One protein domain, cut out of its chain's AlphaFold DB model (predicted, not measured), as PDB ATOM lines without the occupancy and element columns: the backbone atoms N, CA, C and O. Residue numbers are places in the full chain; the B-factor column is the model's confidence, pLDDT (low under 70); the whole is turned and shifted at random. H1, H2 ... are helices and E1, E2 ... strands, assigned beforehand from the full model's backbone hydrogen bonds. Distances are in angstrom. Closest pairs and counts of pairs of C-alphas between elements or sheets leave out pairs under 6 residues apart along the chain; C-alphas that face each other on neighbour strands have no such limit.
ATOM      1  N   LYS A   5     -28.022 -47.546  27.206       77.50
ATOM      2  CA  LYS A   5     -26.830 -48.402  27.091       77.50
ATOM      3  C   LYS A   5     -25.663 -47.686  26.415       77.50
ATOM      4  O   LYS A   5     -24.516 -47.922  26.766       77.50
ATOM      5  N   GLU A   6     -25.974 -46.836  25.447       74.94
ATOM      6  CA  GLU A   6     -24.982 -46.085  24.692       74.94
ATOM      7  C   GLU A   6     -24.478 -44.880  25.497       74.94
ATOM      8  O   GLU A   6     -23.280 -44.639  25.518       74.94
ATOM      9  N   MET A   7     -25.345 -44.210  26.264       72.50
ATOM     10  CA  MET A   7     -24.929 -43.194  27.243       72.50
ATOM     11  C   MET A   7     -23.971 -43.783  28.288       72.50
ATOM     12  O   MET A   7     -22.889 -43.250  28.489       72.50
ATOM     13  N   ALA A   8     -24.306 -44.940  28.871       76.00
ATOM     14  CA  ALA A   8     -23.442 -45.613  29.843       76.00
ATOM     15  C   ALA A   8     -22.097 -46.074  29.247       76.00
ATOM     16  O   ALA A   8     -21.079 -46.083  29.939       76.00
ATOM     17  N   ARG A   9     -22.074 -46.470  27.965       76.88
ATOM     18  CA  ARG A   9     -20.833 -46.802  27.247       76.88
ATOM     19  C   ARG A   9     -19.957 -45.562  27.075       76.88
ATOM     20  O   ARG A   9     -18.775 -45.619  27.397       76.88
ATOM     21  N   LEU A  10     -20.545 -44.459  26.615       70.88
ATOM     22  CA  LEU A  10     -19.851 -43.187  26.418       70.88
ATOM     23  C   LEU A  10     -19.333 -42.607  27.740       70.88
ATOM     24  O   LEU A  10     -18.191 -42.167  27.785       70.88
ATOM     25  N   ASP A  11     -20.107 -42.681  28.826       72.56
ATOM     26  CA  ASP A  11     -19.649 -42.284  30.166       72.56
ATOM     27  C   ASP A  11     -18.454 -43.118  30.627       72.56
ATOM     28  O   ASP A  11     -17.466 -42.585  31.131       72.56
ATOM     29  N   LYS A  12     -18.499 -44.436  30.402       73.31
ATOM     30  CA  LYS A  12     -17.387 -45.326  30.744       73.31
ATOM     31  C   LYS A  12     -16.127 -45.024  29.930       73.31
ATOM     32  O   LYS A  12     -15.030 -45.106  30.467       73.31
ATOM     33  N   GLU A  13     -16.273 -44.700  28.651       72.88
ATOM     34  CA  GLU A  13     -15.155 -44.317  27.776       72.88
ATOM     35  C   GLU A  13     -14.618 -42.920  28.099       72.88
ATOM     36  O   GLU A  13     -13.454 -42.626  27.845       72.88
ATOM     37  N   ARG A  14     -15.456 -42.063  28.681       77.69
ATOM     38  CA  ARG A  14     -15.101 -40.709  29.095       77.69
ATOM     39  C   ARG A  14     -14.397 -40.647  30.445       77.69
ATOM     40  O   ARG A  14     -13.641 -39.700  30.684       77.69
ATOM     41  N   ALA A  15     -14.659 -41.630  31.301       79.56
ATOM     42  CA  ALA A  15     -14.149 -41.673  32.657       79.56
ATOM     43  C   ALA A  15     -12.614 -41.522  32.690       79.56
ATOM     44  O   ALA A  15     -11.910 -42.127  31.873       79.56
ATOM     45  N   PRO A  16     -12.077 -40.725  33.629       86.12
ATOM     46  CA  PRO A  16     -10.639 -40.641  33.833       86.12
ATOM     47  C   PRO A  16     -10.056 -42.039  34.115       86.12
ATOM     48  O   PRO A  16     -10.654 -42.816  34.867       86.12
ATOM     49  N   PRO A  17      -8.882 -42.382  33.549       91.25
ATOM     50  CA  PRO A  17      -8.193 -43.614  33.907       91.25
ATOM     51  C   PRO A  17      -7.968 -43.691  35.420       91.25
ATOM     52  O   PRO A  17      -7.613 -42.693  36.043       91.25
ATOM     53  N   ALA A  18      -8.116 -44.877  36.016       90.94
ATOM     54  CA  ALA A  18      -8.030 -45.039  37.473       90.94
ATOM     55  C   ALA A  18      -6.714 -44.498  38.067       90.94
ATOM     56  O   ALA A  18      -6.708 -43.905  39.144       90.94
ATOM     57  N   TRP A  19      -5.605 -44.643  37.336       95.50
ATOM     58  CA  TRP A  19      -4.295 -44.145  37.748       95.50
ATOM     59  C   TRP A  19      -4.200 -42.612  37.769       95.50
ATOM     60  O   TRP A  19      -3.331 -42.080  38.459       95.50
ATOM     61  N   LEU A  20      -5.069 -41.888  37.048       95.50
ATOM     62  CA  LEU A  20      -5.029 -40.426  36.976       95.50
ATOM     63  C   LEU A  20      -5.351 -39.801  38.334       95.50
ATOM     64  O   LEU A  20      -4.660 -38.877  38.751       95.50
ATOM     65  N   HIS A  21      -6.344 -40.327  39.054       94.25
ATOM     66  CA  HIS A  21      -6.656 -39.848  40.402       94.25
ATOM     67  C   HIS A  21      -5.463 -40.018  41.345       94.25
ATOM     68  O   HIS A  21      -5.147 -39.096  42.097       94.25
ATOM     69  N   THR A  22      -4.752 -41.149  41.256       96.81
ATOM     70  CA  THR A  22      -3.517 -41.339  42.020       96.81
ATOM     71  C   THR A  22      -2.465 -40.320  41.601       96.81
ATOM     72  O   THR A  22      -1.973 -39.607  42.465       96.81
ATOM     73  N   LEU A  23      -2.177 -40.175  40.300       97.62
ATOM     74  CA  LEU A  23      -1.198 -39.206  39.794       97.62
ATOM     75  C   LEU A  23      -1.463 -37.786  40.322       97.62
ATOM     76  O   LEU A  23      -0.534 -37.088  40.727       97.62
ATOM     77  N   LEU A  24      -2.725 -37.349  40.315       96.81
ATOM     78  CA  LEU A  24      -3.123 -36.022  40.784       96.81
ATOM     79  C   LEU A  24      -2.968 -35.863  42.306       96.81
ATOM     80  O   LEU A  24      -2.674 -34.757  42.765       96.81
ATOM     81  N   ALA A  25      -3.129 -36.941  43.076       96.44
ATOM     82  CA  ALA A  25      -2.971 -36.960  44.529       96.44
ATOM     83  C   ALA A  25      -1.524 -37.214  44.998       96.44
ATOM     84  O   ALA A  25      -1.198 -36.944  46.153       96.44
ATOM     85  N   THR A  26      -0.653 -37.736  44.131       96.19
ATOM     86  CA  THR A  26       0.727 -38.085  44.476       96.19
ATOM     87  C   THR A  26       1.568 -36.843  44.783       96.19
ATOM     88  O   THR A  26       1.649 -35.893  43.996       96.19
ATOM     89  N   THR A  27       2.285 -36.884  45.907       93.88
ATOM     90  CA  THR A  27       3.348 -35.921  46.206       93.88
ATOM     91  C   THR A  27       4.619 -36.311  45.461       93.88
ATOM     92  O   THR A  27       5.114 -37.431  45.581       93.88
ATOM     93  N   PHE A  28       5.151 -35.370  44.687       93.50
ATOM     94  CA  PHE A  28       6.394 -35.522  43.938       93.50
ATOM     95  C   PHE A  28       7.490 -34.667  44.554       93.50
ATOM     96  O   PHE A  28       7.224 -33.662  45.212       93.50
ATOM     97  N   PHE A  29       8.721 -35.024  44.215       90.75
ATOM     98  CA  PHE A  29       9.966 -34.380  44.604       90.75
ATOM     99  C   PHE A  29      10.375 -34.560  46.074       90.75
ATOM    100  O   PHE A  29      11.367 -33.969  46.501       90.75
ATOM    101  N   ASP A  30       9.672 -35.422  46.809       87.62
ATOM    102  CA  ASP A  30      10.088 -35.891  48.130       87.62
ATOM    103  C   ASP A  30      11.158 -36.989  48.024       87.62
ATOM    104  O   ASP A  30      11.442 -37.517  46.942       87.62
ATOM    105  N   ALA A  31      11.774 -37.313  49.163       84.50
ATOM    106  CA  ALA A  31      12.742 -38.397  49.261       84.50
ATOM    107  C   ALA A  31      12.075 -39.753  48.985       84.50
ATOM    108  O   ALA A  31      10.980 -40.031  49.477       84.50
ATOM    109  N   CYS A  32      12.765 -40.612  48.233       87.00
ATOM    110  CA  CYS A  32      12.284 -41.958  47.956       87.00
ATOM    111  C   CYS A  32      12.189 -42.780  49.251       87.00
ATOM    112  O   CYS A  32      13.185 -42.856  49.969       87.00
ATOM    113  N   PRO A  33      11.050 -43.428  49.558       84.06
ATOM    114  CA  PRO A  33      10.923 -44.249  50.762       84.06
ATOM    115  C   PRO A  33      11.797 -45.511  50.717       84.06
ATOM    116  O   PRO A  33      12.226 -45.982  51.764       84.06
ATOM    117  N   GLU A  34      12.082 -46.034  49.522       83.81
ATOM    118  CA  GLU A  34      12.820 -47.289  49.320       83.81
ATOM    119  C   GLU A  34      14.331 -47.079  49.135       83.81
ATOM    120  O   GLU A  34      15.124 -47.958  49.459       83.81
ATOM    121  N   HIS A  35      14.746 -45.905  48.648       83.44
ATOM    122  CA  HIS A  35      16.121 -45.656  48.202       83.44
ATOM    123  C   HIS A  35      16.813 -44.497  48.934       83.44
ATOM    124  O   HIS A  35      17.674 -43.843  48.359       83.44
ATOM    125  N   GLN A  36      16.474 -44.228  50.201       72.19
ATOM    126  CA  GLN A  36      17.017 -43.078  50.952       72.19
ATOM    127  C   GLN A  36      18.556 -43.028  51.027       72.19
ATOM    128  O   GLN A  36      19.120 -41.942  51.144       72.19
ATOM    129  N   GLU A  37      19.230 -44.180  50.946       63.75
ATOM    130  CA  GLU A  37      20.679 -44.318  51.151       63.75
ATOM    131  C   GLU A  37      21.463 -44.698  49.877       63.75
ATOM    132  O   GLU A  37      22.680 -44.866  49.935       63.75
ATOM    133  N   SER A  38      20.809 -44.843  48.717       62.75
ATOM    134  CA  SER A  38      21.505 -45.251  47.486       62.75
ATOM    135  C   SER A  38      22.340 -44.104  46.900       62.75
ATOM    136  O   SER A  38      21.922 -42.950  46.931       62.75
ATOM    137  N   GLU A  39      23.510 -44.386  46.313       56.47
ATOM    138  CA  GLU A  39      24.427 -43.351  45.785       56.47
ATOM    139  C   GLU A  39      23.777 -42.430  44.727       56.47
ATOM    140  O   GLU A  39      24.091 -41.241  44.659       56.47
ATOM    141  N   GLY A  40      22.807 -42.938  43.951       55.03
ATOM    142  CA  GLY A  40      22.017 -42.149  42.991       55.03
ATOM    143  C   GLY A  40      20.977 -41.220  43.640       55.03
ATOM    144  O   GLY A  40      20.620 -40.183  43.073       55.03
ATOM    145  N   CYS A  41      20.544 -41.557  44.856       52.94
ATOM    146  CA  CYS A  41      19.568 -40.837  45.673       52.94
ATOM    147  C   CYS A  41      20.218 -40.121  46.885       52.94
ATOM    148  O   CYS A  41      19.547 -39.433  47.649       52.94
ATOM    149  N   ALA A  42      21.541 -40.222  47.045       49.62
ATOM    150  CA  ALA A  42      22.308 -39.570  48.107       49.62
ATOM    151  C   ALA A  42      22.504 -38.064  47.852       49.62
ATOM    152  O   ALA A  42      22.694 -37.272  48.777       49.62
ATOM    153  N   ASN A  43      22.435 -37.631  46.590       52.69
ATOM    154  CA  ASN A  43      22.434 -36.217  46.242       52.69
ATOM    155  C   ASN A  43      20.992 -35.693  46.208       52.69
ATOM    156  O   ASN A  43      20.217 -36.034  45.321       52.69
ATOM    157  N   ARG A  44      20.655 -34.775  47.123       51.72
ATOM    158  CA  ARG A  44      19.338 -34.108  47.221       51.72
ATOM    159  C   ARG A  44      18.802 -33.523  45.903       51.72
ATOM    160  O   ARG A  44      17.606 -33.286  45.803       51.72
ATOM    161  N   ARG A  45      19.665 -33.255  44.914       50.22
ATOM    162  CA  ARG A  45      19.285 -32.759  43.578       50.22
ATOM    163  C   ARG A  45      18.885 -33.856  42.582       50.22
ATOM    164  O   ARG A  45      18.226 -33.535  41.603       50.22
ATOM    165  N   THR A  46      19.271 -35.111  42.812       51.88
ATOM    166  CA  THR A  46      18.947 -36.283  41.967       51.88
ATOM    167  C   THR A  46      18.036 -37.294  42.675       51.88
ATOM    168  O   THR A  46      17.489 -38.181  42.034       51.88
ATOM    169  N   ALA A  47      17.840 -37.125  43.985       58.31
ATOM    170  CA  ALA A  47      17.083 -37.993  44.890       58.31
ATOM    171  C   ALA A  47      15.560 -37.818  44.875       58.31
ATOM    172  O   ALA A  47      14.844 -38.474  45.629       58.31
ATOM    173  N   SER A  48      15.065 -36.851  44.111       79.81
ATOM    174  CA  SER A  48      13.681 -36.420  44.221       79.81
ATOM    175  C   SER A  48      12.791 -37.323  43.374       79.81
ATOM    176  O   SER A  48      12.994 -37.402  42.161       79.81
ATOM    177  N   CYS A  49      11.802 -37.976  43.983       91.44
ATOM    178  CA  CYS A  49      10.873 -38.831  43.252       91.44
ATOM    179  C   CYS A  49      10.041 -38.018  42.255       91.44
ATOM    180  O   CYS A  49       9.149 -37.265  42.645       91.44
ATOM    181  N   ASN A  50      10.328 -38.154  40.967       94.88
ATOM    182  CA  ASN A  50       9.693 -37.383  39.902       94.88
ATOM    183  C   ASN A  50       9.126 -38.252  38.777       94.88
ATOM    184  O   ASN A  50       8.740 -37.714  37.748       94.88
ATOM    185  N   PHE A  51       9.053 -39.567  38.959       95.69
ATOM    186  CA  PHE A  51       8.390 -40.470  38.024       95.69
ATOM    187  C   PHE A  51       7.102 -41.026  38.630       95.69
ATOM    188  O   PHE A  51       6.978 -41.163  39.847       95.69
ATOM    189  N   PHE A  52       6.140 -41.356  37.780       97.69
ATOM    190  CA  PHE A  52       4.897 -42.015  38.158       97.69
ATOM    191  C   PHE A  52       4.639 -43.196  37.227       97.69
ATOM    192  O   PHE A  52       4.698 -43.036  36.014       97.69
ATOM    193  N   CYS A  53       4.332 -44.365  37.780       97.56
ATOM    194  CA  CYS A  53       3.994 -45.550  36.997       97.56
ATOM    195  C   CYS A  53       2.478 -45.684  36.852       97.56
ATOM    196  O   CYS A  53       1.780 -45.813  37.860       97.56
ATOM    197  N   THR A  54       1.967 -45.719  35.620       96.50
ATOM    198  CA  THR A  54       0.518 -45.823  35.372       96.50
ATOM    199  C   THR A  54      -0.036 -47.221  35.645       96.50
ATOM    200  O   THR A  54      -1.211 -47.352  35.983       96.50
ATOM    201  N   HIS A  55       0.800 -48.263  35.566       95.69
ATOM    202  CA  HIS A  55       0.401 -49.641  35.875       95.69
ATOM    203  C   HIS A  55       0.335 -49.900  37.380       95.69
ATOM    204  O   HIS A  55      -0.618 -50.499  37.870       95.69
ATOM    205  N   CYS A  56       1.349 -49.448  38.122       95.44
ATOM    206  CA  CYS A  56       1.404 -49.646  39.569       95.44
ATOM    207  C   CYS A  56       0.503 -48.661  40.311       95.44
ATOM    208  O   CYS A  56       0.016 -49.000  41.385       95.44
ATOM    209  N   ALA A  57       0.321 -47.451  39.763       94.06
ATOM    210  CA  ALA A  57      -0.470 -46.376  40.355       94.06
ATOM    211  C   ALA A  57      -0.186 -46.206  41.862       94.06
ATOM    212  O   ALA A  57      -1.101 -46.178  42.685       94.06
ATOM    213  N   GLY A  58       1.104 -46.164  42.209       91.81
ATOM    214  CA  GLY A  58       1.607 -46.122  43.581       91.81
ATOM    215  C   GLY A  58       2.191 -44.763  43.970       91.81
ATOM    216  O   GLY A  58       1.722 -43.708  43.542       91.81
ATOM    217  N   HIS A  59       3.232 -44.795  44.803       92.12
ATOM    218  CA  HIS A  59       3.979 -43.607  45.205       92.12
ATOM    219  C   HIS A  59       4.890 -43.094  44.073       92.12
ATOM    220  O   HIS A  59       5.131 -43.788  43.084       92.12
ATOM    221  N   ALA A  60       5.389 -41.862  44.214       94.75
ATOM    222  CA  ALA A  60       6.334 -41.292  43.260       94.75
ATOM    223  C   ALA A  60       7.663 -42.062  43.274       94.75
ATOM    224  O   ALA A  60       8.196 -42.390  44.331       94.75
ATOM    225  N   LEU A  61       8.228 -42.281  42.094       93.81
ATOM    226  CA  LEU A  61       9.408 -43.105  41.867       93.81
ATOM    227  C   LEU A  61      10.641 -42.226  41.613       93.81
ATOM    228  O   LEU A  61      10.548 -41.174  40.970       93.81
ATOM    229  N   CYS A  62      11.802 -42.656  42.107       91.75
ATOM    230  CA  CYS A  62      13.098 -42.080  41.740       91.75
ATOM    231  C   CYS A  62      13.729 -42.873  40.583       91.75
ATOM    232  O   CYS A  62      13.180 -43.881  40.140       91.75
ATOM    233  N   SER A  63      14.898 -42.448  40.102       89.31
ATOM    234  CA  SER A  63      15.612 -43.148  39.025       89.31
ATOM    235  C   SER A  63      15.982 -44.594  39.377       89.31
ATOM    236  O   SER A  63      15.930 -45.451  38.504       89.31
ATOM    237  N   SER A  64      16.301 -44.888  40.641       88.44
ATOM    238  CA  SER A  64      16.603 -46.256  41.096       88.44
ATOM    239  C   SER A  64      15.373 -47.165  41.141       88.44
ATOM    240  O   SER A  64      15.511 -48.377  41.059       88.44
ATOM    241  N   CYS A  65      14.164 -46.606  41.245       90.81
ATOM    242  CA  CYS A  65      12.944 -47.410  41.195       90.81
ATOM    243  C   CYS A  65      12.657 -47.939  39.783       90.81
ATOM    244  O   CYS A  65      11.907 -48.899  39.659       90.81
ATOM    245  N   LEU A  66      13.202 -47.325  38.724       90.25
ATOM    246  CA  LEU A  66      12.795 -47.630  37.347       90.25
ATOM    247  C   LEU A  66      13.154 -49.061  36.924       90.25
ATOM    248  O   LEU A  66      12.412 -49.654  36.146       90.25
ATOM    249  N   ASP A  67      14.209 -49.641  37.498       90.62
ATOM    250  CA  ASP A  67      14.625 -51.023  37.224       90.62
ATOM    251  C   ASP A  67      13.550 -52.045  37.641       90.62
ATOM    252  O   ASP A  67      13.370 -53.070  36.990       90.62
ATOM    253  N   ASN A  68      12.758 -51.741  38.677       91.62
ATOM    254  CA  ASN A  68      11.633 -52.579  39.116       91.62
ATOM    255  C   ASN A  68      10.348 -52.348  38.298       91.62
ATOM    256  O   ASN A  68       9.306 -52.933  38.589       91.62
ATOM    257  N   HIS A  69      10.400 -51.460  37.306       93.69
ATOM    258  CA  HIS A  69       9.276 -51.047  36.473       93.69
ATOM    259  C   HIS A  69       9.565 -51.279  34.982       93.69
ATOM    260  O   HIS A  69       9.039 -50.572  34.120       93.69
ATOM    261  N   GLU A  70      10.395 -52.275  34.663       92.94
ATOM    262  CA  GLU A  70      10.676 -52.659  33.282       92.94
ATOM    263  C   GLU A  70       9.380 -53.040  32.544       92.94
ATOM    264  O   GLU A  70       8.564 -53.827  33.025       92.94
ATOM    265  N   GLY A  71       9.162 -52.438  31.372       94.19
ATOM    266  CA  GLY A  71       7.945 -52.637  30.579       94.19
ATOM    267  C   GLY A  71       6.697 -51.937  31.128       94.19
ATOM    268  O   GLY A  71       5.613 -52.102  30.565       94.19
ATOM    269  N   HIS A  72       6.813 -51.159  32.207       96.81
ATOM    270  CA  HIS A  72       5.730 -50.301  32.665       96.81
ATOM    271  C   HIS A  72       5.767 -48.931  32.001       96.81
ATOM    272  O   HIS A  72       6.825 -48.391  31.686       96.81
ATOM    273  N   GLU A  73       4.584 -48.347  31.852       96.12
ATOM    274  CA  GLU A  73       4.450 -46.997  31.341       96.12
ATOM    275  C   GLU A  73       4.702 -45.976  32.461       96.12
ATOM    276  O   GLU A  73       4.034 -45.978  33.507       96.12
ATOM    277  N   LEU A  74       5.691 -45.108  32.242       96.62
ATOM    278  CA  LEU A  74       6.204 -44.167  33.230       96.62
ATOM    279  C   LEU A  74       6.043 -42.726  32.745       96.62
ATOM    280  O   LEU A  74       6.492 -42.363  31.664       96.62
ATOM    281  N   ILE A  75       5.484 -41.876  33.599       97.12
ATOM    282  CA  ILE A  75       5.312 -40.448  33.348       97.12
ATOM    283  C   ILE A  75       6.346 -39.674  34.162       97.12
ATOM    284  O   ILE A  75       6.403 -39.799  35.387       97.12
ATOM    285  N   GLN A  76       7.140 -38.829  33.501       95.94
ATOM    286  CA  GLN A  76       8.077 -37.935  34.180       95.94
ATOM    287  C   GLN A  76       7.423 -36.593  34.542       95.94
ATOM    288  O   GLN A  76       7.028 -35.800  33.682       95.94
ATOM    289  N   ILE A  77       7.396 -36.290  35.835       96.44
ATOM    290  CA  ILE A  77       6.863 -35.053  36.400       96.44
ATOM    291  C   ILE A  77       7.960 -34.000  36.514       96.44
ATOM    292  O   ILE A  77       9.103 -34.262  36.895       96.44
ATOM    293  N   ARG A  78       7.602 -32.765  36.171       94.06
ATOM    294  CA  ARG A  78       8.485 -31.597  36.162       94.06
ATOM    295  C   ARG A  78       7.920 -30.507  37.062       94.06
ATOM    296  O   ARG A  78       6.707 -30.389  37.232       94.06
ATOM    297  N   LYS A  79       8.814 -29.714  37.652       91.69
ATOM    298  CA  LYS A  79       8.458 -28.602  38.536       91.69
ATOM    299  C   LYS A  79       8.537 -27.295  37.757       91.69
ATOM    300  O   LYS A  79       9.626 -26.856  37.406       91.69
ATOM    301  N   LEU A  80       7.391 -26.679  37.489       90.44
ATOM    302  CA  LEU A  80       7.293 -25.388  36.809       90.44
ATOM    303  C   LEU A  80       6.624 -24.385  37.744       90.44
ATOM    304  O   LEU A  80       5.494 -24.603  38.184       90.44
ATOM    305  N   SER A  81       7.342 -23.309  38.077       88.06
ATOM    306  CA  SER A  81       6.882 -22.260  39.004       88.06
ATOM    307  C   SER A  81       6.309 -22.828  40.311       88.06
ATOM    308  O   SER A  81       5.237 -22.436  40.758       88.06
ATOM    309  N   GLY A  82       6.981 -23.828  40.891       90.25
ATOM    310  CA  GLY A  82       6.541 -24.475  42.132       90.25
ATOM    311  C   GLY A  82       5.411 -25.505  41.982       90.25
ATOM    312  O   GLY A  82       5.045 -26.150  42.964       90.25
ATOM    313  N   HIS A  83       4.905 -25.752  40.773       94.62
ATOM    314  CA  HIS A  83       3.790 -26.668  40.524       94.62
ATOM    315  C   HIS A  83       4.183 -27.844  39.629       94.62
ATOM    316  O   HIS A  83       5.113 -27.757  38.831       94.62
ATOM    317  N   ASN A  84       3.476 -28.962  39.790       96.69
ATOM    318  CA  ASN A  84       3.746 -30.185  39.041       96.69
ATOM    319  C   ASN A  84       3.121 -30.083  37.646       96.69
ATOM    320  O   ASN A  84       1.935 -29.762  37.510       96.69
ATOM    321  N   ALA A  85       3.921 -30.364  36.628       97.25
ATOM    322  CA  ALA A  85       3.524 -30.380  35.231       97.25
ATOM    323  C   ALA A  85       4.148 -31.578  34.512       97.25
ATOM    324  O   ALA A  85       5.135 -32.156  34.969       97.25
ATOM    325  N   VAL A  86       3.579 -31.926  33.369       97.31
ATOM    326  CA  VAL A  86       4.041 -33.000  32.490       97.31
ATOM    327  C   VAL A  86       4.147 -32.457  31.069       97.31
ATOM    328  O   VAL A  86       3.420 -31.529  30.709       97.31
ATOM    329  N   LYS A  87       5.076 -32.988  30.272       96.94
ATOM    330  CA  LYS A  87       5.121 -32.680  28.840       96.94
ATOM    331  C   LYS A  87       3.956 -33.357  28.134       96.94
ATOM    332  O   LYS A  87       3.601 -34.474  28.490       96.94
ATOM    333  N   VAL A  88       3.392 -32.688  27.136       96.62
ATOM    334  CA  VAL A  88       2.319 -33.243  26.303       96.62
ATOM    335  C   VAL A  88       2.792 -34.524  25.614       96.62
ATOM    336  O   VAL A  88       2.109 -35.538  25.708       96.62
ATOM    337  N   ASP A  89       4.001 -34.516  25.056       95.56
ATOM    338  CA  ASP A  89       4.591 -35.672  24.366       95.56
ATOM    339  C   ASP A  89       4.714 -36.919  25.255       95.56
ATOM    340  O   ASP A  89       4.579 -38.034  24.765       95.56
ATOM    341  N   ASP A  90       4.916 -36.734  26.565       94.62
ATOM    342  CA  ASP A  90       5.079 -37.833  27.528       94.62
ATOM    343  C   ASP A  90       3.729 -38.465  27.932       94.62
ATOM    344  O   ASP A  90       3.713 -39.454  28.662       94.62
ATOM    345  N   VAL A  91       2.590 -37.864  27.566       95.88
ATOM    346  CA  VAL A  91       1.288 -38.211  28.163       95.88
ATOM    347  C   VAL A  91       0.129 -38.302  27.168       95.88
ATOM    348  O   VAL A  91      -0.886 -38.930  27.465       95.88
ATOM    349  N   GLN A  92       0.255 -37.696  25.987       94.94
ATOM    350  CA  GLN A  92      -0.824 -37.597  24.999       94.94
ATOM    351  C   GLN A  92      -1.287 -38.948  24.434       94.94
ATOM    352  O   GLN A  92      -2.441 -39.074  24.028       94.94
ATOM    353  N   HIS A  93      -0.425 -39.969  24.447       93.94
ATOM    354  CA  HIS A  93      -0.775 -41.347  24.077       93.94
ATOM    355  C   HIS A  93      -1.517 -42.101  25.187       93.94
ATOM    356  O   HIS A  93      -2.094 -43.154  24.926       93.94
ATOM    357  N   LEU A  94      -1.528 -41.568  26.412       93.88
ATOM    358  CA  LEU A  94      -2.168 -42.168  27.587       93.88
ATOM    359  C   LEU A  94      -3.477 -41.474  27.958       93.88
ATOM    360  O   LEU A  94      -4.402 -42.127  28.441       93.88
ATOM    361  N   LEU A  95      -3.559 -40.158  27.746       93.00
ATOM    362  CA  LEU A  95      -4.791 -39.399  27.907       93.00
ATOM    363  C   LEU A  95      -4.905 -38.215  26.953       93.00
ATOM    364  O   LEU A  95      -3.940 -37.522  26.643       93.00
ATOM    365  N   SER A  96      -6.145 -37.918  26.574       93.44
ATOM    366  CA  SER A  96      -6.464 -36.737  25.783       93.44
ATOM    367  C   SER A  96      -6.161 -35.443  26.540       93.44
ATOM    368  O   SER A  96      -6.758 -35.129  27.579       93.44
ATOM    369  N   VAL A  97      -5.279 -34.645  25.942       94.69
ATOM    370  CA  VAL A  97      -4.939 -33.274  26.355       94.69
ATOM    371  C   VAL A  97      -5.938 -32.229  25.855       94.69
ATOM    372  O   VAL A  97      -5.858 -31.067  26.247       94.69
ATOM    373  N   SER A  98      -6.908 -32.616  25.016       93.44
ATOM    374  CA  SER A  98      -7.885 -31.680  24.453       93.44
ATOM    375  C   SER A  98      -8.664 -30.946  25.548       93.44
ATOM    376  O   SER A  98      -8.987 -31.526  26.595       93.44
ATOM    377  N   PHE A  99      -8.973 -29.677  25.270       94.38
ATOM    378  CA  PHE A  99      -9.648 -28.728  26.162       94.38
ATOM    379  C   PHE A  99      -8.866 -28.348  27.432       94.38
ATOM    380  O   PHE A  99      -9.379 -27.584  28.253       94.38
ATOM    381  N   VAL A 100      -7.629 -28.827  27.604       96.62
ATOM    382  CA  VAL A 100      -6.739 -28.404  28.691       96.62
ATOM    383  C   VAL A 100      -5.715 -27.425  28.144       96.62
ATOM    384  O   VAL A 100      -5.064 -27.695  27.141       96.62
ATOM    385  N   GLN A 101      -5.553 -26.291  28.817       96.25
ATOM    386  CA  GLN A 101      -4.560 -25.304  28.425       96.25
ATOM    387  C   GLN A 101      -3.138 -25.856  28.544       96.25
ATOM    388  O   GLN A 101      -2.706 -26.282  29.620       96.25
ATOM    389  N   THR A 102      -2.399 -25.765  27.441       96.25
ATOM    390  CA  THR A 102      -0.971 -26.065  27.358       96.25
ATOM    391  C   THR A 102      -0.147 -24.780  27.442       96.25
ATOM    392  O   THR A 102      -0.637 -23.669  27.226       96.25
ATOM    393  N   TYR A 103       1.127 -24.925  27.792       94.38
ATOM    394  CA  TYR A 103       2.094 -23.831  27.825       94.38
ATOM    395  C   TYR A 103       3.359 -24.261  27.089       94.38
ATOM    396  O   TYR A 103       3.768 -25.414  27.208       94.38
ATOM    397  N   LEU A 104       3.995 -23.348  26.358       93.12
ATOM    398  CA  LEU A 104       5.293 -23.611  25.743       93.12
ATOM    399  C   LEU A 104       6.397 -23.511  26.808       93.12
ATOM    400  O   LEU A 104       6.511 -22.502  27.505       93.12
ATOM    401  N   TYR A 105       7.210 -24.554  26.944       89.06
ATOM    402  CA  TYR A 105       8.312 -24.625  27.898       89.06
ATOM    403  C   TYR A 105       9.476 -25.436  27.323       89.06
ATOM    404  O   TYR A 105       9.323 -26.608  26.982       89.06
ATOM    405  N   ASN A 106      10.660 -24.818  27.242       88.31
ATOM    406  CA  ASN A 106      11.873 -25.427  26.678       88.31
ATOM    407  C   ASN A 106      11.636 -26.089  25.304       88.31
ATOM    408  O   ASN A 106      12.091 -27.206  25.065       88.31
ATOM    409  N   GLY A 107      10.892 -25.410  24.425       89.81
ATOM    410  CA  GLY A 107      10.612 -25.879  23.064       89.81
ATOM    411  C   GLY A 107       9.572 -26.999  22.948       89.81
ATOM    412  O   GLY A 107       9.376 -27.498  21.850       89.81
ATOM    413  N   GLY A 108       8.905 -27.390  24.038       93.00
ATOM    414  CA  GLY A 108       7.802 -28.354  24.008       93.00
ATOM    415  C   GLY A 108       6.585 -27.863  24.785       93.00
ATOM    416  O   GLY A 108       6.675 -26.917  25.571       93.00
ATOM    417  N   TYR A 109       5.439 -28.508  24.586       96.56
ATOM    418  CA  TYR A 109       4.222 -28.172  25.319       96.56
ATOM    419  C   TYR A 109       4.150 -28.910  26.653       96.56
ATOM    420  O   TYR A 109       4.495 -30.086  26.763       96.56
ATOM    421  N   VAL A 110       3.668 -28.217  27.681       97.00
ATOM    422  CA  VAL A 110       3.452 -28.769  29.021       97.00
ATOM    423  C   VAL A 110       2.043 -28.480  29.519       97.00
ATOM    424  O   VAL A 110       1.448 -27.451  29.198       97.00
ATOM    425  N   VAL A 111       1.535 -29.375  30.364       97.62
ATOM    426  CA  VAL A 111       0.246 -29.254  31.050       97.62
ATOM    427  C   VAL A 111       0.468 -29.396  32.551       97.62
ATOM    428  O   VAL A 111       1.223 -30.255  33.007       97.62
ATOM    429  N   PHE A 112      -0.193 -28.552  33.341       98.06
ATOM    430  CA  PHE A 112      -0.166 -28.674  34.796       98.06
ATOM    431  C   PHE A 112      -1.065 -29.815  35.271       98.06
ATOM    432  O   PHE A 112      -2.177 -29.988  34.770       98.06
ATOM    433  N   LEU A 113      -0.614 -30.544  36.294       97.88
ATOM    434  CA  LEU A 113      -1.415 -31.602  36.904       97.88
ATOM    435  C   LEU A 113      -2.603 -31.013  37.665       97.88
ATOM    436  O   LEU A 113      -3.741 -31.320  37.346       97.88
ATOM    437  N   ASN A 114      -2.362 -30.100  38.606       97.25
ATOM    438  CA  ASN A 114      -3.393 -29.597  39.520       97.25
ATOM    439  C   ASN A 114      -3.667 -28.098  39.369       97.25
ATOM    440  O   ASN A 114      -2.847 -27.341  38.833       97.25
ATOM    441  N   ARG A 115      -4.828 -27.672  39.894       94.19
ATOM    442  CA  ARG A 115      -5.187 -26.256  40.026       94.19
ATOM    443  C   ARG A 115      -4.089 -25.511  40.789       94.19
ATOM    444  O   ARG A 115      -3.573 -25.987  41.798       94.19
ATOM    445  N   ARG A 116      -3.715 -24.333  40.290       92.06
ATOM    446  CA  ARG A 116      -2.693 -23.473  40.912       92.06
ATOM    447  C   ARG A 116      -3.365 -22.384  41.754       92.06
ATOM    448  O   ARG A 116      -4.437 -21.926  41.345       92.06
ATOM    449  N   PRO A 117      -2.757 -21.918  42.860       86.75
ATOM    450  CA  PRO A 117      -3.294 -20.823  43.663       86.75
ATOM    451  C   PRO A 117      -3.573 -19.560  42.836       86.75
ATOM    452  O   PRO A 117      -2.802 -19.191  41.944       86.75
ATOM    453  N   MET A 118      -4.694 -18.906  43.134       77.69
ATOM    454  CA  MET A 118      -5.035 -17.577  42.631       77.69
ATOM    455  C   MET A 118      -4.707 -16.547  43.696       77.69
ATOM    456  O   MET A 118      -5.360 -16.514  44.735       77.69
ATOM    457  N   TYR A 119      -3.711 -15.704  43.449       68.56
ATOM    458  CA  TYR A 119      -3.427 -14.578  44.329       68.56
ATOM    459  C   TYR A 119      -4.163 -13.336  43.802       68.56
ATOM    460  O   TYR A 119      -3.908 -12.886  42.686       68.56
ATOM    461  N   GLY A 120      -5.091 -12.801  44.602       69.44
ATOM    462  CA  GLY A 120      -5.871 -11.597  44.289       69.44
ATOM    463  C   GLY A 120      -7.120 -11.836  43.428       69.44
ATOM    464  O   GLY A 120      -7.604 -12.958  43.302       69.44
ATOM    465  N   LEU A 121      -7.646 -10.763  42.824       58.16
ATOM    466  CA  LEU A 121      -8.755 -10.784  41.852       58.16
ATOM    467  C   LEU A 121      -8.251 -11.282  40.485       58.16
ATOM    468  O   LEU A 121      -8.371 -10.554  39.503       58.16
ATOM    469  N   GLY A 122      -7.593 -12.450  40.476       55.22
ATOM    470  CA  GLY A 122      -6.777 -12.989  39.384       55.22
ATOM    471  C   GLY A 122      -7.307 -12.624  38.005       55.22
ATOM    472  O   GLY A 122      -8.510 -12.697  37.790       55.22
ATOM    473  N   ASN A 123      -6.403 -12.200  37.115       57.12
ATOM    474  CA  ASN A 123      -6.708 -11.665  35.788       57.12
ATOM    475  C   ASN A 123      -7.828 -12.490  35.130       57.12
ATOM    476  O   ASN A 123      -7.592 -13.607  34.656       57.12
ATOM    477  N   ARG A 124      -9.058 -11.967  35.203       59.50
ATOM    478  CA  ARG A 124     -10.265 -12.573  34.641       59.50
ATOM    479  C   ARG A 124     -10.159 -12.354  33.143       59.50
ATOM    480  O   ARG A 124     -10.664 -11.368  32.616       59.50
ATOM    481  N   GLY A 125      -9.332 -13.182  32.502       66.00
ATOM    482  CA  GLY A 125      -9.170 -13.187  31.055       66.00
ATOM    483  C   GLY A 125     -10.530 -13.321  30.374       66.00
ATOM    484  O   GLY A 125     -11.536 -13.590  31.015       66.00
ATOM    485  N   VAL A 126     -10.600 -13.143  29.059       83.50
ATOM    486  CA  VAL A 126     -11.890 -13.254  28.348       83.50
ATOM    487  C   VAL A 126     -12.495 -14.660  28.507       83.50
ATOM    488  O   VAL A 126     -13.712 -14.814  28.592       83.50
ATOM    489  N   PHE A 127     -11.637 -15.675  28.618       90.62
ATOM    490  CA  PHE A 127     -11.999 -17.078  28.808       90.62
ATOM    491  C   PHE A 127     -11.587 -17.547  30.200       90.62
ATOM    492  O   PHE A 127     -10.577 -17.087  30.735       90.62
ATOM    493  N   HIS A 128     -12.352 -18.469  30.784       91.88
ATOM    494  CA  HIS A 128     -12.159 -18.918  32.161       91.88
ATOM    495  C   HIS A 128     -12.230 -20.438  32.257       91.88
ATOM    496  O   HIS A 128     -13.039 -21.073  31.589       91.88
ATOM    497  N   CYS A 129     -11.393 -21.005  33.124       93.31
ATOM    498  CA  CYS A 129     -11.463 -22.402  33.503       93.31
ATOM    499  C   CYS A 129     -12.788 -22.659  34.200       93.31
ATOM    500  O   CYS A 129     -13.127 -21.969  35.161       93.31
ATOM    501  N   GLU A 130     -13.478 -23.694  33.754       92.38
ATOM    502  CA  GLU A 130     -14.830 -23.978  34.218       92.38
ATOM    503  C   GLU A 130     -14.882 -24.459  35.676       92.38
ATOM    504  O   GLU A 130     -15.881 -24.231  36.345       92.38
ATOM    505  N   GLU A 131     -13.773 -24.989  36.213       92.50
ATOM    506  CA  GLU A 131     -13.711 -25.494  37.599       92.50
ATOM    507  C   GLU A 131     -13.089 -24.553  38.632       92.50
ATOM    508  O   GLU A 131     -13.209 -24.766  39.842       92.50
ATOM    509  N   CYS A 132     -12.309 -23.563  38.200       91.75
ATOM    510  CA  CYS A 132     -11.575 -22.706  39.139       91.75
ATOM    511  C   CYS A 132     -11.507 -21.236  38.727       91.75
ATOM    512  O   CYS A 132     -10.753 -20.472  39.332       91.75
ATOM    513  N   GLU A 133     -12.246 -20.853  37.684       90.75
ATOM    514  CA  GLU A 133     -12.327 -19.492  37.144       90.75
ATOM    515  C   GLU A 133     -10.978 -18.900  36.692       90.75
ATOM    516  O   GLU A 133     -10.852 -17.696  36.473       90.75
ATOM    517  N   ARG A 134      -9.934 -19.724  36.525       91.00
ATOM    518  CA  ARG A 134      -8.632 -19.269  36.011       91.00
ATOM    519  C   ARG A 134      -8.769 -18.710  34.607       91.00
ATOM    520  O   ARG A 134      -9.236 -19.430  33.739       91.00
ATOM    521  N   GLY A 135      -8.271 -17.497  34.370       90.75
ATOM    522  CA  GLY A 135      -8.150 -16.954  33.019       90.75
ATOM    523  C   GLY A 135      -7.413 -17.921  32.084       90.75
ATOM    524  O   GLY A 135      -6.332 -18.412  32.431       90.75
ATOM    525  N   LEU A 136      -8.009 -18.198  30.927       92.44
ATOM    526  CA  LEU A 136      -7.466 -19.047  29.870       92.44
ATOM    527  C   LEU A 136      -6.988 -18.199  28.686       92.44
ATOM    528  O   LEU A 136      -7.464 -17.082  28.478       92.44
ATOM    529  N   LEU A 137      -6.032 -18.730  27.922       91.44
ATOM    530  CA  LEU A 137      -5.422 -18.024  26.786       91.44
ATOM    531  C   LEU A 137      -6.297 -18.028  25.529       91.44
ATOM    532  O   LEU A 137      -6.224 -17.088  24.746       91.44
ATOM    533  N   ASP A 138      -7.121 -19.059  25.350       90.94
ATOM    534  CA  ASP A 138      -7.940 -19.255  24.154       90.94
ATOM    535  C   ASP A 138      -9.296 -19.884  24.512       90.94
ATOM    536  O   ASP A 138      -9.413 -20.599  25.512       90.94
ATOM    537  N   LYS A 139     -10.315 -19.632  23.683       91.69
ATOM    538  CA  LYS A 139     -11.675 -20.183  23.811       91.69
ATOM    539  C   LYS A 139     -11.744 -21.701  23.628       91.69
ATOM    540  O   LYS A 139     -12.714 -22.313  24.064       91.69
ATOM    541  N   ALA A 140     -10.761 -22.295  22.951       92.19
ATOM    542  CA  ALA A 140     -10.663 -23.735  22.741       92.19
ATOM    543  C   ALA A 140     -10.364 -24.495  24.045       92.19
ATOM    544  O   ALA A 140     -10.569 -25.707  24.122       92.19
ATOM    545  N   TYR A 141      -9.888 -23.799  25.081       94.38
ATOM    546  CA  TYR A 141      -9.629 -24.384  26.389       94.38
ATOM    547  C   TYR A 141     -10.842 -24.255  27.312       94.38
ATOM    548  O   TYR A 141     -11.541 -23.244  27.333       94.38
ATOM    549  N   HIS A 142     -11.063 -25.288  28.121       94.31
ATOM    550  CA  HIS A 142     -12.102 -25.343  29.156       94.31
ATOM    551  C   HIS A 142     -11.490 -25.513  30.552       94.31
ATOM    552  O   HIS A 142     -12.053 -25.084  31.561       94.31
ATOM    553  N   PHE A 143     -10.282 -26.082  30.628       95.62
ATOM    554  CA  PHE A 143      -9.601 -26.384  31.882       95.62
ATOM    555  C   PHE A 143      -8.171 -25.856  31.893       95.62
ATOM    556  O   PHE A 143      -7.469 -25.889  30.886       95.62
ATOM    557  N   CYS A 144      -7.692 -25.418  33.057       95.94
ATOM    558  CA  CYS A 144      -6.313 -24.946  33.207       95.94
ATOM    559  C   CYS A 144      -5.298 -26.040  33.594       95.94
ATOM    560  O   CYS A 144      -4.102 -25.751  33.703       95.94
ATOM    561  N   SER A 145      -5.776 -27.245  33.914       97.38
ATOM    562  CA  SER A 145      -4.980 -28.387  34.379       97.38
ATOM    563  C   SER A 145      -5.778 -29.690  34.265       97.38
ATOM    564  O   SER A 145      -7.009 -29.654  34.182       97.38
ATOM    565  N   PHE A 146      -5.098 -30.839  34.331       97.06
ATOM    566  CA  PHE A 146      -5.769 -32.146  34.324       97.06
ATOM    567  C   PHE A 146      -6.703 -32.353  35.517       97.06
ATOM    568  O   PHE A 146      -7.781 -32.898  35.336       97.06
ATOM    569  N   GLY A 147      -6.342 -31.862  36.702       96.38
ATOM    570  CA  GLY A 147      -7.181 -31.937  37.895       96.38
ATOM    571  C   GLY A 147      -8.501 -31.192  37.729       96.38
ATOM    572  O   GLY A 147      -9.544 -31.747  38.039       96.38
ATOM    573  N   CYS A 148      -8.486 -29.997  37.122       95.62
ATOM    574  CA  CYS A 148      -9.728 -29.308  36.775       95.62
ATOM    575  C   CYS A 148     -10.530 -30.108  35.740       95.62
ATOM    576  O   CYS A 148     -11.735 -30.232  35.863       95.62
ATOM    577  N   LYS A 149      -9.887 -30.691  34.723       94.88
ATOM    578  CA  LYS A 149     -10.613 -31.531  33.756       94.88
ATOM    579  C   LYS A 149     -11.242 -32.765  34.419       94.88
ATOM    580  O   LYS A 149     -12.356 -33.125  34.065       94.88
ATOM    581  N   ALA A 150     -10.544 -33.398  35.361       93.06
ATOM    582  CA  ALA A 150     -11.031 -34.567  36.089       93.06
ATOM    583  C   ALA A 150     -12.250 -34.232  36.949       93.06
ATOM    584  O   ALA A 150     -13.267 -34.900  36.817       93.06
ATOM    585  N   GLU A 151     -12.172 -33.161  37.737       91.00
ATOM    586  CA  GLU A 151     -13.286 -32.695  38.570       91.00
ATOM    587  C   GLU A 151     -14.476 -32.231  37.718       91.00
ATOM    588  O   GLU A 151     -15.619 -32.559  38.013       91.00
ATOM    589  N   GLY A 152     -14.218 -31.539  36.606       87.88
ATOM    590  CA  GLY A 152     -15.283 -31.005  35.763       87.88
ATOM    591  C   GLY A 152     -16.022 -32.035  34.922       87.88
ATOM    592  O   GLY A 152     -17.132 -31.773  34.468       87.88
ATOM    593  N   ILE A 153     -15.435 -33.204  34.656       85.06
ATOM    594  CA  ILE A 153     -16.071 -34.209  33.799       85.06
ATOM    595  C   ILE A 153     -17.230 -34.928  34.505       85.06
ATOM    596  O   ILE A 153     -18.184 -35.278  33.808       85.06
ATOM    597  N   GLU A 154     -17.172 -35.108  35.830       71.62
ATOM    598  CA  GLU A 154     -18.096 -35.967  36.594       71.62
ATOM    599  C   GLU A 154     -19.577 -35.565  36.447       71.62
ATOM    600  O   GLU A 154     -20.424 -36.444  36.294       71.62
ATOM    601  N   ASP A 155     -19.886 -34.265  36.370       69.81
ATOM    602  CA  ASP A 155     -21.266 -33.746  36.295       69.81
ATOM    603  C   ASP A 155     -21.643 -33.148  34.922       69.81
ATOM    604  O   ASP A 155     -22.693 -32.523  34.741       69.81
TER     605      ASP A 155
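This is residues 5 to 155 of the 191 residues of an uncharacterized protein of Sorghum bicolor (UniProt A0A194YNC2). Little regular structure: a small curled antiparallel sheet, E3 E4 E6 E5, sits between a loop-rich lobe with the E1 E2 pair and H3, and another with H4, while residues 5 to 10 of H1 stick out. Of 151 printed residues, 55 are in named elements, H1 H2 E1 H3 E2 E3 E4 E5 E6 H4, class mixed; compact, radius of gyration of the C-alphas 16.9 A, spans 50 by 45 by 26 A.

H1, residues 5 to 14, and H2, 18 to 25, are apart. E1, 51 to 53, is antiparallel to E2, 74 to 76, with N 52 and O 75 at 2.9 A. H3, 63 to 69, has 0 of 3 O i to N i+4 pairs within hydrogen-bond range, but 3 of 4 O i to N i+3. E2 runs on into E3, 78 to 80, which forms a hairpin with E4, 83 to 87, N 78 and O 85 at 2.8 A. H4, 146 to 153, only grazes the sheet.

H1 spans 14.2 A from C-alpha 5 at (-26.830, -48.402, 27.091); H4 ends at C-alpha 153, (-16.071, -34.209, 33.799).

The printed part has no cut. Links H2 to E1, E4 to E5 and E6 to H4 are long. Residues 37 to 47, 119 to 125 and 155 have pLDDT under 70.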